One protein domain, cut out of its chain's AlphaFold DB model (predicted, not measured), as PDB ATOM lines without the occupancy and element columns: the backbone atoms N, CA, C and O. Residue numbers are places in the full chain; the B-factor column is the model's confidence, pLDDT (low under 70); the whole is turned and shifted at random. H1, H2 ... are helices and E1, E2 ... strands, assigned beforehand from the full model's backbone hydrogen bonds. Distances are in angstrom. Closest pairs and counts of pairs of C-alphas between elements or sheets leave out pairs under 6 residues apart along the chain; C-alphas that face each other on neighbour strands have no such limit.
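What this domain is: This is residues 120 to 230 of the 230 residues of an uncharacterized protein of Candidatus Bathyarchaeota archaeon RBG_13_38_9 (UniProt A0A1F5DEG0). A short two-stranded antiparallel sheet, E1 and E2, sits between H3 and the helices H1 and H2, while residues 120 to 125 and 221 to 230 stick out. The 111 printed residues run H1 E1 H2 E2 H3 H4, mostly helix, with under half in named elements. The whole is loose, radius of gyration of the C-alphas 17.2 A, spanning 65 by 30 by 26 A.

Where its parts are: Find E1 at residues 156 to 160 and E2 at 189 to 193, each 13.3 A. From C-alpha 121 (11.716, 23.627, 12.944), H1 runs 28.8 A to 140. H2 is 173 to 182, H3 194 to 200, and H4 220 to 223, ending at (36.494, 63.857, 33.671).

How they stand to each other: Between E1 and E2, N 157 and O 192 are 2.7 A apart. H1 touches H2 with residues 130 to 137 alone, closest C-alphas Phe 130 and Glu 174, 6.1 A, at a steep 59 degrees. The closest C-alphas of E1 and H3, Leu 156 and Trp 194, are 6.2 A apart. In H1, H2 and H3 every O i to N i+4 pair is within hydrogen-bond range; H4 is too short for one.

The domain as a whole: The printed part has no cut. Links H1 to E1, E1 to H2 and H3 to H4 are long. Residues 120 to 127, 163 to 170, 201 to 205 and 217 to 230 have pLDDT under 70.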
ATOM      1  N   SER A 120      10.973  28.174  11.235       51.69
ATOM      2  CA  SER A 120      11.185  26.787  10.812       51.69
ATOM      3  C   SER A 120      11.668  25.909  11.975       51.69
ATOM      4  O   SER A 120      12.380  26.368  12.873       51.69
ATOM      5  N   HIS A 121      11.306  24.624  11.947       54.62
ATOM      6  CA  HIS A 121      11.716  23.627  12.944       54.62
ATOM      7  C   HIS A 121      13.241  23.622  13.171       54.62
ATOM      8  O   HIS A 121      13.718  23.600  14.304       54.62
ATOM      9  N   TYR A 122      14.013  23.789  12.093       43.59
ATOM     10  CA  TYR A 122      15.467  23.946  12.127       43.59
ATOM     11  C   TYR A 122      15.931  25.177  12.927       43.59
ATOM     12  O   TYR A 122      16.836  25.082  13.757       43.59
ATOM     13  N   PHE A 123      15.275  26.327  12.753       53.56
ATOM     14  CA  PHE A 123      15.572  27.540  13.520       53.56
ATOM     15  C   PHE A 123      15.249  27.366  15.015       53.56
ATOM     16  O   PHE A 123      15.926  27.930  15.881       53.56
ATOM     17  N   ARG A 124      14.232  26.559  15.345       52.44
ATOM     18  CA  ARG A 124      13.910  26.190  16.731       52.44
ATOM     19  C   ARG A 124      15.005  25.312  17.341       52.44
ATOM     20  O   ARG A 124      15.476  25.625  18.432       52.44
ATOM     21  N   PHE A 125      15.479  24.291  16.626       49.94
ATOM     22  CA  PHE A 125      16.580  23.440  17.094       49.94
ATOM     23  C   PHE A 125      17.892  24.194  17.286       49.94
ATOM     24  O   PHE A 125      18.582  23.973  18.281       49.94
ATOM     25  N   GLN A 126      18.228  25.116  16.380       57.59
ATOM     26  CA  GLN A 126      19.423  25.943  16.539       57.59
ATOM     27  C   GLN A 126      19.361  26.803  17.807       57.59
ATOM     28  O   GLN A 126      20.357  26.887  18.524       57.59
ATOM     29  N   GLN A 127      18.201  27.391  18.123       66.06
ATOM     30  CA  GLN A 127      18.025  28.179  19.346       66.06
ATOM     31  C   GLN A 127      18.097  27.321  20.611       66.06
ATOM     32  O   GLN A 127      18.802  27.693  21.544       66.06
ATOM     33  N   VAL A 128      17.420  26.169  20.646       72.19
ATOM     34  CA  VAL A 128      17.458  25.266  21.810       72.19
ATOM     35  C   VAL A 128      18.876  24.740  22.036       72.19
ATOM     36  O   VAL A 128      19.380  24.780  23.157       72.19
ATOM     37  N   GLY A 129      19.561  24.321  20.968       81.94
ATOM     38  CA  GLY A 129      20.952  23.883  21.040       81.94
ATOM     39  C   GLY A 129      21.897  24.993  21.508       81.94
ATOM     40  O   GLY A 129      22.765  24.736  22.340       81.94
ATOM     41  N   PHE A 130      21.711  26.223  21.016       84.25
ATOM     42  CA  PHE A 130      22.484  27.385  21.459       84.25
ATOM     43  C   PHE A 130      22.282  27.654  22.948       84.25
ATOM     44  O   PHE A 130      23.264  27.785  23.674       84.25
ATOM     45  N   GLN A 131      21.031  27.696  23.419       84.56
ATOM     46  CA  GLN A 131      20.740  27.956  24.831       84.56
ATOM     47  C   GLN A 131      21.274  26.843  25.734       84.56
ATOM     48  O   GLN A 131      21.829  27.136  26.789       84.56
ATOM     49  N   ARG A 132      21.193  25.578  25.301       89.25
ATOM     50  CA  ARG A 132      21.790  24.446  26.023       89.25
ATOM     51  C   ARG A 132      23.298  24.624  26.188       89.25
ATOM     52  O   ARG A 132      23.771  24.630  27.319       89.25
ATOM     53  N   ARG A 133      24.034  24.829  25.088       93.25
ATOM     54  CA  ARG A 133      25.497  25.020  25.124       93.25
ATOM     55  C   ARG A 133      25.893  26.255  25.921       93.25
ATOM     56  O   ARG A 133      26.821  26.208  26.714       93.25
ATOM     57  N   ARG A 134      25.169  27.360  25.740       91.62
ATOM     58  CA  ARG A 134      25.373  28.585  26.511       91.62
ATOM     59  C   ARG A 134      25.233  28.329  28.009       91.62
ATOM     60  O   ARG A 134      26.082  28.764  28.774       91.62
ATOM     61  N   ASN A 135      24.168  27.643  28.420       92.31
ATOM     62  CA  ASN A 135      23.917  27.348  29.827       92.31
ATOM     63  C   ASN A 135      24.977  26.409  30.401       92.31
ATOM     64  O   ASN A 135      25.444  26.656  31.503       92.31
ATOM     65  N   GLU A 136      25.375  25.378  29.658       95.50
ATOM     66  CA  GLU A 136      26.459  24.463  30.029       95.50
ATOM     67  C   GLU A 136      27.769  25.218  30.290       95.50
ATOM     68  O   GLU A 136      28.352  25.104  31.365       95.50
ATOM     69  N   VAL A 137      28.162  26.085  29.355       96.12
ATOM     70  CA  VAL A 137      29.356  26.925  29.479       96.12
ATOM     71  C   VAL A 137      29.259  27.892  30.662       96.12
ATOM     72  O   VAL A 137      30.176  27.959  31.472       96.12
ATOM     73  N   ILE A 138      28.149  28.622  30.810       95.69
ATOM     74  CA  ILE A 138      27.963  29.557  31.934       95.69
ATOM     75  C   ILE A 138      28.019  28.826  33.279       95.69
ATOM     76  O   ILE A 138      28.586  29.356  34.232       95.69
ATOM     77  N   MET A 139      27.442  27.625  33.368       96.31
ATOM     78  CA  MET A 139      27.472  26.829  34.594       96.31
ATOM     79  C   MET A 139      28.889  26.384  34.947       96.31
ATOM     80  O   MET A 139      29.266  26.508  36.109       96.31
ATOM     81  N   HIS A 140      29.671  25.939  33.960       97.12
ATOM     82  CA  HIS A 140      31.058  25.535  34.175       97.12
ATOM     83  C   HIS A 140      31.898  26.672  34.774       97.12
ATOM     84  O   HIS A 140      32.566  26.485  35.784       97.12
ATOM     85  N   TYR A 141      31.804  27.879  34.211       96.25
ATOM     86  CA  TYR A 141      32.587  29.037  34.665       96.25
ATOM     87  C   TYR A 141      31.954  29.797  35.851       96.25
ATOM     88  O   TYR A 141      32.237  30.976  36.059       96.25
ATOM     89  N   GLY A 142      31.090  29.141  36.636       95.06
ATOM     90  CA  GLY A 142      30.660  29.623  37.956       95.06
ATOM     91  C   GLY A 142      29.223  30.142  38.068       95.06
ATOM     92  O   GLY A 142      28.792  30.472  39.171       95.06
ATOM     93  N   ASN A 143      28.454  30.199  36.973       95.81
ATOM     94  CA  ASN A 143      27.015  30.530  36.952       95.81
ATOM     95  C   ASN A 143      26.611  31.878  37.597       95.81
ATOM     96  O   ASN A 143      25.446  32.100  37.929       95.81
ATOM     97  N   LYS A 144      27.562  32.787  37.785       97.25
ATOM     98  CA  LYS A 144      27.351  34.133  38.321       97.25
ATOM     99  C   LYS A 144      28.329  35.087  37.663       97.25
ATOM    100  O   LYS A 144      29.376  34.664  37.182       97.25
ATOM    101  N   CYS A 145      27.999  36.369  37.633       96.69
ATOM    102  CA  CYS A 145      28.946  37.382  37.199       96.69
ATOM    103  C   CYS A 145      30.170  37.383  38.134       96.69
ATOM    104  O   CYS A 145      30.042  37.399  39.352       96.69
ATOM    105  N   ASN A 146      31.372  37.378  37.561       95.38
ATOM    106  CA  ASN A 146      32.630  37.438  38.304       95.38
ATOM    107  C   ASN A 146      32.929  38.852  38.846       95.38
ATOM    108  O   ASN A 146      33.827  39.044  39.654       95.38
ATOM    109  N   CYS A 147      32.184  39.857  38.381       93.25
ATOM    110  CA  CYS A 147      32.371  41.264  38.734       93.25
ATOM    111  C   CYS A 147      31.339  41.783  39.752       93.25
ATOM    112  O   CYS A 147      31.638  42.720  40.481       93.25
ATOM    113  N   CYS A 148      30.133  41.211  39.795       94.00
ATOM    114  CA  CYS A 148      29.050  41.616  40.701       94.00
ATOM    115  C   CYS A 148      28.111  40.434  40.993       94.00
ATOM    116  O   CYS A 148      28.243  39.383  40.375       94.00
ATOM    117  N   ASP A 149      27.108  40.607  41.854       93.31
ATOM    118  CA  ASP A 149      26.231  39.513  42.311       93.31
ATOM    119  C   ASP A 149      25.118  39.078  41.337       93.31
ATOM    120  O   ASP A 149      24.205  38.341  41.717       93.31
ATOM    121  N   GLU A 150      25.166  39.487  40.064       96.12
ATOM    122  CA  GLU A 150      24.163  39.062  39.083       96.12
ATOM    123  C   GLU A 150      24.267  37.552  38.802       96.12
ATOM    124  O   GLU A 150      25.329  37.035  38.447       96.12
ATOM    125  N   LYS A 151      23.138  36.847  38.926       95.38
ATOM    126  CA  LYS A 151      23.029  35.382  38.787       95.38
ATOM    127  C   LYS A 151      22.009  34.957  37.733       95.38
ATOM    128  O   LYS A 151      21.986  33.792  37.334       95.38
ATOM    129  N   ARG A 152      21.146  35.865  37.261       91.19
ATOM    130  CA  ARG A 152      20.127  35.540  36.259       91.19
ATOM    131  C   ARG A 152      20.806  35.230  34.942       91.19
ATOM    132  O   ARG A 152      21.426  36.096  34.325       91.19
ATOM    133  N   LYS A 153      20.658  33.983  34.493       89.69
ATOM    134  CA  LYS A 153      21.329  33.465  33.299       89.69
ATOM    135  C   LYS A 153      21.084  34.335  32.076       89.69
ATOM    136  O   LYS A 153      21.999  34.460  31.277       89.69
ATOM    137  N   ASP A 154      19.921  34.960  31.922       87.88
ATOM    138  CA  ASP A 154      19.593  35.849  30.797       87.88
ATOM    139  C   ASP A 154      20.490  37.088  30.693       87.88
ATOM    140  O   ASP A 154      20.703  37.609  29.598       87.88
ATOM    141  N   PHE A 155      21.064  37.524  31.814       93.62
ATOM    142  CA  PHE A 155      21.956  38.676  31.872       93.62
ATOM    143  C   PHE A 155      23.431  38.312  31.780       93.62
ATOM    144  O   PHE A 155      24.248  39.201  31.564       93.62
ATOM    145  N   LEU A 156      23.777  37.029  31.895       94.06
ATOM    146  CA  LEU A 156      25.157  36.558  31.869       94.06
ATOM    147  C   LEU A 156      25.687  36.357  30.440       94.06
ATOM    148  O   LEU A 156      24.955  36.094  29.489       94.06
ATOM    149  N   THR A 157      26.993  36.461  30.266       92.56
ATOM    150  CA  THR A 157      27.702  36.180  29.019       92.56
ATOM    151  C   THR A 157      29.118  35.730  29.336       92.56
ATOM    152  O   THR A 157      29.643  36.021  30.410       92.56
ATOM    153  N   ILE A 158      29.736  35.026  28.393       92.88
ATOM    154  CA  ILE A 158      31.160  34.713  28.466       92.88
ATOM    155  C   ILE A 158      31.973  35.893  27.953       92.88
ATOM    156  O   ILE A 158      31.658  36.474  26.911       92.88
ATOM    157  N   ASP A 159      33.010  36.212  28.711       90.12
ATOM    158  CA  ASP A 159      34.033  37.204  28.433       90.12
ATOM    159  C   ASP A 159      35.416  36.535  28.467       90.12
ATOM    160  O   ASP A 159      35.610  35.509  29.120       90.12
ATOM    161  N   HIS A 160      36.375  37.122  27.755       85.56
ATOM    162  CA  HIS A 160      37.772  36.699  27.816       85.56
ATOM    163  C   HIS A 160      38.464  37.464  28.948       85.56
ATOM    164  O   HIS A 160      38.465  38.696  28.922       85.56
ATOM    165  N   ILE A 161      39.077  36.774  29.916       85.25
ATOM    166  CA  ILE A 161      39.757  37.408  31.065       85.25
ATOM    167  C   ILE A 161      40.811  38.408  30.575       85.25
ATOM    168  O   ILE A 161      40.847  39.552  31.031       85.25
ATOM    169  N   GLU A 162      41.602  38.003  29.585       74.94
ATOM    170  CA  GLU A 162      42.546  38.854  28.865       74.94
ATOM    171  C   GLU A 162      42.056  39.023  27.429       74.94
ATOM    172  O   GLU A 162      41.629  38.055  26.801       74.94
ATOM    173  N   GLN A 163      42.071  40.247  26.891       63.38
ATOM    174  CA  GLN A 163      41.665  40.450  25.500       63.38
ATOM    175  C   GLN A 163      42.700  39.799  24.572       63.38
ATOM    176  O   GLN A 163      43.857  40.234  24.568       63.38
ATOM    177  N   PRO A 164      42.329  38.804  23.745       54.00
ATOM    178  CA  PRO A 164      43.265  38.204  22.811       54.00
ATOM    179  C   PRO A 164      43.480  39.180  21.651       54.00
ATOM    180  O   PRO A 164      42.828  39.103  20.615       54.00
ATOM    181  N   HIS A 165      44.395  40.132  21.809       46.91
ATOM    182  CA  HIS A 165      44.716  41.083  20.745       46.91
ATOM    183  C   HIS A 165      45.633  40.502  19.654       46.91
ATOM    184  O   HIS A 165      46.012  41.242  18.751       46.91
ATOM    185  N   LYS A 166      46.020  39.214  19.695       44.44
ATOM    186  CA  LYS A 166      47.036  38.683  18.761       44.44
ATOM    187  C   LYS A 166      46.838  37.268  18.208       44.44
ATOM    188  O   LYS A 166      47.658  36.846  17.401       44.44
ATOM    189  N   VAL A 167      45.779  36.540  18.567       42.72
ATOM    190  CA  VAL A 167      45.569  35.171  18.055       42.72
ATOM    191  C   VAL A 167      44.357  35.182  17.127       42.72
ATOM    192  O   VAL A 167      43.252  35.481  17.563       42.72
ATOM    193  N   GLY A 168      44.592  34.936  15.836       47.50
ATOM    194  CA  GLY A 168      43.709  35.194  14.686       47.50
ATOM    195  C   GLY A 168      42.365  34.455  14.611       47.50
ATOM    196  O   GLY A 168      41.923  34.128  13.513       47.50
ATOM    197  N   ILE A 169      41.687  34.197  15.731       53.56
ATOM    198  CA  ILE A 169      40.355  33.591  15.751       53.56
ATOM    199  C   ILE A 169      39.410  34.439  16.614       53.56
ATOM    200  O   ILE A 169      39.306  34.273  17.826       53.56
ATOM    201  N   HIS A 170      38.662  35.339  15.971       64.69
ATOM    202  CA  HIS A 170      37.561  36.062  16.611       64.69
ATOM    203  C   HIS A 170      36.335  35.146  16.760       64.69
ATOM    204  O   HIS A 170      35.448  35.115  15.901       64.69
ATOM    205  N   LEU A 171      36.281  34.377  17.852       78.44
ATOM    206  CA  LEU A 171      35.125  33.549  18.201       78.44
ATOM    207  C   LEU A 171      34.126  34.326  19.062       78.44
ATOM    208  O   LEU A 171      34.478  34.938  20.064       78.44
ATOM    209  N   TYR A 172      32.848  34.256  18.693       80.25
ATOM    210  CA  TYR A 172      31.751  34.848  19.454       80.25
ATOM    211  C   TYR A 172      30.484  33.995  19.363       80.25
ATOM    212  O   TYR A 172      30.300  33.193  18.438       80.25
ATOM    213  N   GLY A 173      29.604  34.176  20.351       83.31
ATOM    214  CA  GLY A 173      28.305  33.513  20.431       83.31
ATOM    215  C   GLY A 173      28.404  31.993  20.293       83.31
ATOM    216  O   GLY A 173      29.188  31.332  20.964       83.31
ATOM    217  N   GLU A 174      27.611  31.440  19.381       85.50
ATOM    218  CA  GLU A 174      27.498  29.997  19.162       85.50
ATOM    219  C   GLU A 174      28.829  29.316  18.795       85.50
ATOM    220  O   GLU A 174      29.077  28.180  19.198       85.50
ATOM    221  N   ARG A 175      29.704  29.992  18.037       88.81
ATOM    222  CA  ARG A 175      31.013  29.428  17.665       88.81
ATOM    223  C   ARG A 175      31.942  29.339  18.871       88.81
ATOM    224  O   ARG A 175      32.648  28.347  19.010       88.81
ATOM    225  N   LEU A 176      31.895  30.345  19.746       89.94
ATOM    226  CA  LEU A 176      32.675  30.366  20.979       89.94
ATOM    227  C   LEU A 176      32.235  29.250  21.931       89.94
ATOM    228  O   LEU A 176      33.075  28.491  22.396       89.94
ATOM    229  N   TYR A 177      30.930  29.080  22.158       92.75
ATOM    230  CA  TYR A 177      30.445  28.012  23.040       92.75
ATOM    231  C   TYR A 177      30.809  26.620  22.524       92.75
ATOM    232  O   TYR A 177      31.240  25.769  23.296       92.75
ATOM    233  N   ARG A 178      30.713  26.391  21.207       92.62
ATOM    234  CA  ARG A 178      31.183  25.137  20.605       92.62
ATOM    235  C   ARG A 178      32.679  24.922  20.793       92.62
ATOM    236  O   ARG A 178      33.077  23.794  21.050       92.62
ATOM    237  N   TYR A 179      33.489  25.965  20.637       92.62
ATOM    238  CA  TYR A 179      34.929  25.881  20.867       92.62
ATOM    239  C   TYR A 179      35.237  25.508  22.317       92.62
ATOM    240  O   TYR A 179      35.950  24.535  22.534       92.62
ATOM    241  N   ILE A 180      34.646  26.211  23.283       93.75
ATOM    242  CA  ILE A 180      34.846  25.956  24.714       93.75
ATOM    243  C   ILE A 180      34.534  24.495  25.052       93.75
ATOM    244  O   ILE A 180      35.374  23.810  25.622       93.75
ATOM    245  N   ILE A 181      33.369  23.989  24.632       95.44
ATOM    246  CA  ILE A 181      32.956  22.608  24.921       95.44
ATOM    247  C   ILE A 181      33.895  21.595  24.247       95.44
ATOM    248  O   ILE A 181      34.328  20.633  24.873       95.44
ATOM    249  N   ARG A 182      34.260  21.812  22.975       95.25
ATOM    250  CA  ARG A 182      35.142  20.896  22.223       95.25
ATOM    251  C   ARG A 182      36.577  20.862  22.736       95.25
ATOM    252  O   ARG A 182      37.261  19.876  22.501       95.25
ATOM    253  N   ASN A 183      37.021  21.925  23.396       94.25
ATOM    254  CA  ASN A 183      38.352  22.026  23.991       94.25
ATOM    255  C   ASN A 183      38.312  21.799  25.510       94.25
ATOM    256  O   ASN A 183      39.222  22.229  26.207       94.25
ATOM    257  N   ASN A 184      37.261  21.136  26.010       95.81
ATOM    258  CA  ASN A 184      37.108  20.751  27.411       95.81
ATOM    259  C   ASN A 184      37.231  21.927  28.402       95.81
ATOM    260  O   ASN A 184      37.933  21.828  29.403       95.81
ATOM    261  N   PHE A 185      36.530  23.027  28.115       95.12
ATOM    262  CA  PHE A 185      36.434  24.215  28.969       95.12
ATOM    263  C   PHE A 185      37.799  24.825  29.345       95.12
ATOM    264  O   PHE A 185      38.184  24.831  30.513       95.12
ATOM    265  N   PRO A 186      38.542  25.372  28.367       93.31
ATOM    266  CA  PRO A 186      39.865  25.943  28.613       93.31
ATOM    267  C   PRO A 186      39.828  27.127  29.592       93.31
ATOM    268  O   PRO A 186      38.811  27.811  29.738       93.31
ATOM    269  N   GLU A 187      40.962  27.422  30.222       90.31
ATOM    270  CA  GLU A 187      41.135  28.639  31.021       90.31
ATOM    271  C   GLU A 187      41.082  29.917  30.156       90.31
ATOM    272  O   GLU A 187      41.043  29.874  28.924       90.31
ATOM    273  N   GLY A 188      41.069  31.089  30.802       88.19
ATOM    274  CA  GLY A 188      41.073  32.391  30.118       88.19
ATOM    275  C   GLY A 188      39.686  32.969  29.816       88.19
ATOM    276  O   GLY A 188      39.584  34.050  29.233       88.19
ATOM    277  N   PHE A 189      38.619  32.302  30.259       91.50
ATOM    278  CA  PHE A 189      37.239  32.776  30.163       91.50
ATOM    279  C   PHE A 189      36.646  33.058  31.543       91.50
ATOM    280  O   PHE A 189      36.975  32.398  32.523       91.50
ATOM    281  N   GLN A 190      35.743  34.033  31.614       92.94
ATOM    282  CA  GLN A 190      34.968  34.342  32.813       92.94
ATOM    283  C   GLN A 190      33.511  34.638  32.458       92.94
ATOM    284  O   GLN A 190      33.191  35.058  31.342       92.94
ATOM    285  N   VAL A 191      32.617  34.450  33.426       95.50
ATOM    286  CA  VAL A 191      31.216  34.859  33.306       95.50
ATOM    287  C   VAL A 191      31.081  36.303  33.777       95.50
ATOM    288  O   VAL A 191      31.478  36.636  34.887       95.50
ATOM    289  N   LEU A 192      30.473  37.167  32.969       95.12
ATOM    290  CA  LEU A 192      30.100  38.532  33.354       95.12
ATOM    291  C   LEU A 192      28.635  38.788  33.009       95.12
ATOM    292  O   LEU A 192      28.112  38.203  32.066       95.12
ATOM    293  N   CYS A 193      27.961  39.692  33.723       96.00
ATOM    294  CA  CYS A 193      26.699  40.237  33.225       96.00
ATOM    295  C   CYS A 193      26.949  41.208  32.058       96.00
ATOM    296  O   CYS A 193      28.052  41.745  31.924       96.00
ATOM    297  N   TRP A 194      25.949  41.465  31.212       94.81
ATOM    298  CA  TRP A 194      26.091  42.375  30.067       94.81
ATOM    299  C   TRP A 194      26.512  43.786  30.474       94.81
ATOM    300  O   TRP A 194      27.361  44.368  29.803       94.81
ATOM    301  N   ASN A 195      25.997  44.307  31.592       95.06
ATOM    302  CA  ASN A 195      26.455  45.569  32.176       95.06
ATOM    303  C   ASN A 195      27.983  45.552  32.389       95.06
ATOM    304  O   ASN A 195      28.699  46.359  31.797       95.06
ATOM    305  N   CYS A 196      28.509  44.588  33.150       93.88
ATOM    306  CA  CYS A 196      29.942  44.480  33.440       93.88
ATOM    307  C   CYS A 196      30.788  44.188  32.192       93.88
ATOM    308  O   CYS A 196      31.825  44.823  32.001       93.88
ATOM    309  N   ASN A 197      30.337  43.284  31.318       91.62
ATOM    310  CA  ASN A 197      31.031  42.923  30.080       91.62
ATOM    311  C   ASN A 197      31.196  44.137  29.149       91.62
ATOM    312  O   ASN A 197      32.287  44.419  28.652       91.62
ATOM    313  N   CYS A 198      30.127  44.919  28.963       88.19
ATOM    314  CA  CYS A 198      30.158  46.114  28.120       88.19
ATOM    315  C   CYS A 198      31.029  47.240  28.692       88.19
ATOM    316  O   CYS A 198      31.564  48.035  27.920       88.19
ATOM    317  N   LEU A 199      31.185  47.336  30.017       86.38
ATOM    318  CA  LEU A 199      32.129  48.281  30.621       86.38
ATOM    319  C   LEU A 199      33.571  47.787  30.518       86.38
ATOM    320  O   LEU A 199      34.451  48.579  30.190       86.38
ATOM    321  N   LYS A 200      33.808  46.491  30.737       81.31
ATOM    322  CA  LYS A 200      35.136  45.882  30.623       81.31
ATOM    323  C   LYS A 200      35.740  46.088  29.234       81.31
ATOM    324  O   LYS A 200      36.880  46.540  29.115       81.31
ATOM    325  N   GLY A 201      34.953  45.838  28.184       69.62
ATOM    326  CA  GLY A 201      35.378  46.018  26.793       69.62
ATOM    327  C   GLY A 201      35.808  47.449  26.439       69.62
ATOM    328  O   GLY A 201      36.471  47.649  25.428       69.62
ATOM    329  N   LYS A 202      35.478  48.450  27.269       63.91
ATOM    330  CA  LYS A 202      35.917  49.838  27.071       63.91
ATOM    331  C   LYS A 202      37.316  50.125  27.627       63.91
ATOM    332  O   LYS A 202      37.888  51.136  27.231       63.91
ATOM    333  N   LEU A 203      37.852  49.299  28.536       59.81
ATOM    334  CA  LEU A 203      39.011  49.678  29.364       59.81
ATOM    335  C   LEU A 203      40.166  48.656  29.437       59.81
ATOM    336  O   LEU A 203      41.152  48.945  30.094       59.81
ATOM    337  N   ASN A 204      40.125  47.520  28.728       61.69
ATOM    338  CA  ASN A 204      41.194  46.492  28.735       61.69
ATOM    339  C   ASN A 204      41.712  46.101  30.136       61.69
ATOM    340  O   ASN A 204      42.907  46.012  30.399       61.69
ATOM    341  N   VAL A 205      40.770  45.878  31.035       67.88
ATOM    342  CA  VAL A 205      40.923  45.615  32.471       67.88
ATOM    343  C   VAL A 205      40.130  44.363  32.813       67.88
ATOM    344  O   VAL A 205      39.266  43.975  32.035       67.88
ATOM    345  N   LYS A 206      40.398  43.709  33.949       72.44
ATOM    346  CA  LYS A 206      39.755  42.422  34.286       72.44
ATOM    347  C   LYS A 206      38.309  42.560  34.780       72.44
ATOM    348  O   LYS A 206      37.494  41.696  34.465       72.44
ATOM    349  N   LEU A 207      37.985  43.641  35.493       81.81
ATOM    350  CA  LEU A 207      36.679  43.914  36.117       81.81
ATOM    351  C   LEU A 207      36.249  45.358  35.852       81.81
ATOM    352  O   LEU A 207      37.095  46.161  35.482       81.81
ATOM    353  N   CYS A 208      34.969  45.716  36.005       84.69
ATOM    354  CA  CYS A 208      34.482  47.062  35.659       84.69
ATOM    355  C   CYS A 208      34.694  48.096  36.782       84.69
ATOM    356  O   CYS A 208      34.449  47.790  37.945       84.69
ATOM    357  N   TYR A 209      35.030  49.340  36.425       80.75
ATOM    358  CA  TYR A 209      35.303  50.430  37.381       80.75
ATOM    359  C   TYR A 209      34.117  50.836  38.255       80.75
ATOM    360  O   TYR A 209      34.321  51.425  39.303       80.75
ATOM    361  N   VAL A 210      32.883  50.529  37.841       85.44
ATOM    362  CA  VAL A 210      31.693  50.826  38.653       85.44
ATOM    363  C   VAL A 210      31.656  49.973  39.922       85.44
ATOM    364  O   VAL A 210      31.232  50.458  40.961       85.44
ATOM    365  N   HIS A 211      32.095  48.714  39.842       87.88
ATOM    366  CA  HIS A 211      32.121  47.805  40.994       87.88
ATOM    367  C   HIS A 211      33.510  47.698  41.634       87.88
ATOM    368  O   HIS A 211      33.596  47.352  42.803       87.88
ATOM    369  N   HIS A 212      34.568  47.993  40.871       86.38
ATOM    370  CA  HIS A 212      35.966  47.870  41.296       86.38
ATOM    371  C   HIS A 212      36.739  49.166  40.998       86.38
ATOM    372  O   HIS A 212      37.666  49.147  40.181       86.38
ATOM    373  N   PRO A 213      36.315  50.331  41.530       82.44
ATOM    374  CA  PRO A 213      36.940  51.625  41.237       82.44
ATOM    375  C   PRO A 213      38.406  51.709  41.685       82.44
ATOM    376  O   PRO A 213      39.180  52.468  41.108       82.44
ATOM    377  N   GLU A 214      38.805  50.922  42.681       82.44
ATOM    378  CA  GLU A 214      40.170  50.817  43.203       82.44
ATOM    379  C   GLU A 214      41.172  50.259  42.184       82.44
ATOM    380  O   GLU A 214      42.366  50.534  42.279       82.44
ATOM    381  N   LEU A 215      40.700  49.528  41.168       77.00
ATOM    382  CA  LEU A 215      41.549  48.992  40.100       77.00
ATOM    383  C   LEU A 215      41.901  50.038  39.025       77.00
ATOM    384  O   LEU A 215      42.562  49.703  38.038       77.00
ATOM    385  N   TYR A 216      41.447  51.289  39.174       72.56
ATOM    386  CA  TYR A 216      41.528  52.317  38.139       72.56
ATOM    387  C   TYR A 216      42.191  53.597  38.638       72.56
ATOM    388  O   TYR A 216      41.735  54.243  39.577       72.56
ATOM    389  N   THR A 217      43.234  54.021  37.926       64.25
ATOM    390  CA  THR A 217      43.949  55.281  38.187       64.25
ATOM    391  C   THR A 217      43.268  56.500  37.562       64.25
ATOM    392  O   THR A 217      43.486  57.621  38.011       64.25
ATOM    393  N   ILE A 218      42.427  56.298  36.540       56.97
ATOM    394  CA  ILE A 218      41.632  57.344  35.882       56.97
ATOM    395  C   ILE A 218      40.165  56.931  35.974       56.97
ATOM    396  O   ILE A 218      39.729  56.007  35.283       56.97
ATOM    397  N   LYS A 219      39.399  57.618  36.823       55.34
ATOM    398  CA  LYS A 219      37.960  57.384  36.962       55.34
ATOM    399  C   LYS A 219      37.210  58.177  35.888       55.34
ATOM    400  O   LYS A 219      37.442  59.379  35.773       55.34
ATOM    401  N   PRO A 220      36.307  57.579  35.100       51.31
ATOM    402  CA  PRO A 220      35.518  58.323  34.119       51.31
ATOM    403  C   PRO A 220      34.717  59.492  34.714       51.31
ATOM    404  O   PRO A 220      34.553  60.496  34.030       51.31
ATOM    405  N   GLU A 221      34.286  59.419  35.979       49.34
ATOM    406  CA  GLU A 221      33.676  60.553  36.696       49.34
ATOM    407  C   GLU A 221      34.627  61.749  36.929       49.34
ATOM    408  O   GLU A 221      34.201  62.895  36.789       49.34
ATOM    409  N   THR A 222      35.937  61.526  37.115       46.09
ATOM    410  CA  THR A 222      36.934  62.618  37.288       46.09
ATOM    411  C   THR A 222      37.136  63.481  36.035       46.09
ATOM    412  O   THR A 222      37.864  64.475  36.048       46.09
ATOM    413  N   ILE A 223      36.501  63.104  34.924       47.94
ATOM    414  CA  ILE A 223      36.494  63.857  33.671       47.94
ATOM    415  C   ILE A 223      35.504  65.037  33.740       47.94
ATOM    416  O   ILE A 223      35.744  66.046  33.076       47.94
ATOM    417  N   LEU A 224      34.437  64.930  34.544       42.06
ATOM    418  CA  LEU A 224      33.403  65.963  34.708       42.06
ATOM    419  C   LEU A 224      33.625  66.857  35.944       42.06
ATOM    420  O   LEU A 224      33.305  68.033  35.886       42.06
ATOM    421  N   GLU A 225      34.225  66.340  37.019       40.03
ATOM    422  CA  GLU A 225      34.389  67.056  38.306       40.03
ATOM    423  C   GLU A 225      35.423  68.203  38.290       40.03
ATOM    424  O   GLU A 225      35.546  68.945  39.258       40.03
ATOM    425  N   LYS A 226      36.185  68.384  37.203       41.78
ATOM    426  CA  LYS A 226      37.226  69.429  37.120       41.78
ATOM    427  C   LYS A 226      36.698  70.846  36.836       41.78
ATOM    428  O   LYS A 226      37.518  71.726  36.603       41.78
ATOM    429  N   GLU A 227      35.383  71.065  36.814       39.94
ATOM    430  CA  GLU A 227      34.777  72.375  36.502       39.94
ATOM    431  C   GLU A 227      33.952  72.991  37.647       39.94
ATOM    432  O   GLU A 227      33.522  74.127  37.501       39.94
ATOM    433  N   ASP A 228      33.810  72.338  38.810       35.69
ATOM    434  CA  ASP A 228      33.116  72.938  39.973       35.69
ATOM    435  C   ASP A 228      34.061  73.692  40.935       35.69
ATOM    436  O   ASP A 228      33.684  74.058  42.047       35.69
ATOM    437  N   VAL A 229      35.303  73.954  40.511       34.00
ATOM    438  CA  VAL A 229      36.238  74.847  41.208       34.00
ATOM    439  C   VAL A 229      36.926  75.732  40.173       34.00
ATOM    440  O   VAL A 229      37.962  75.344  39.638       34.00
ATOM    441  N   ILE A 230      36.304  76.870  39.858       30.81
ATOM    442  CA  ILE A 230      36.875  78.218  39.638       30.81
ATOM    443  C   ILE A 230      35.699  79.189  39.495       30.81
ATOM    444  O   ILE A 230      34.810  78.918  38.659       30.81
TER     445      ILE A 230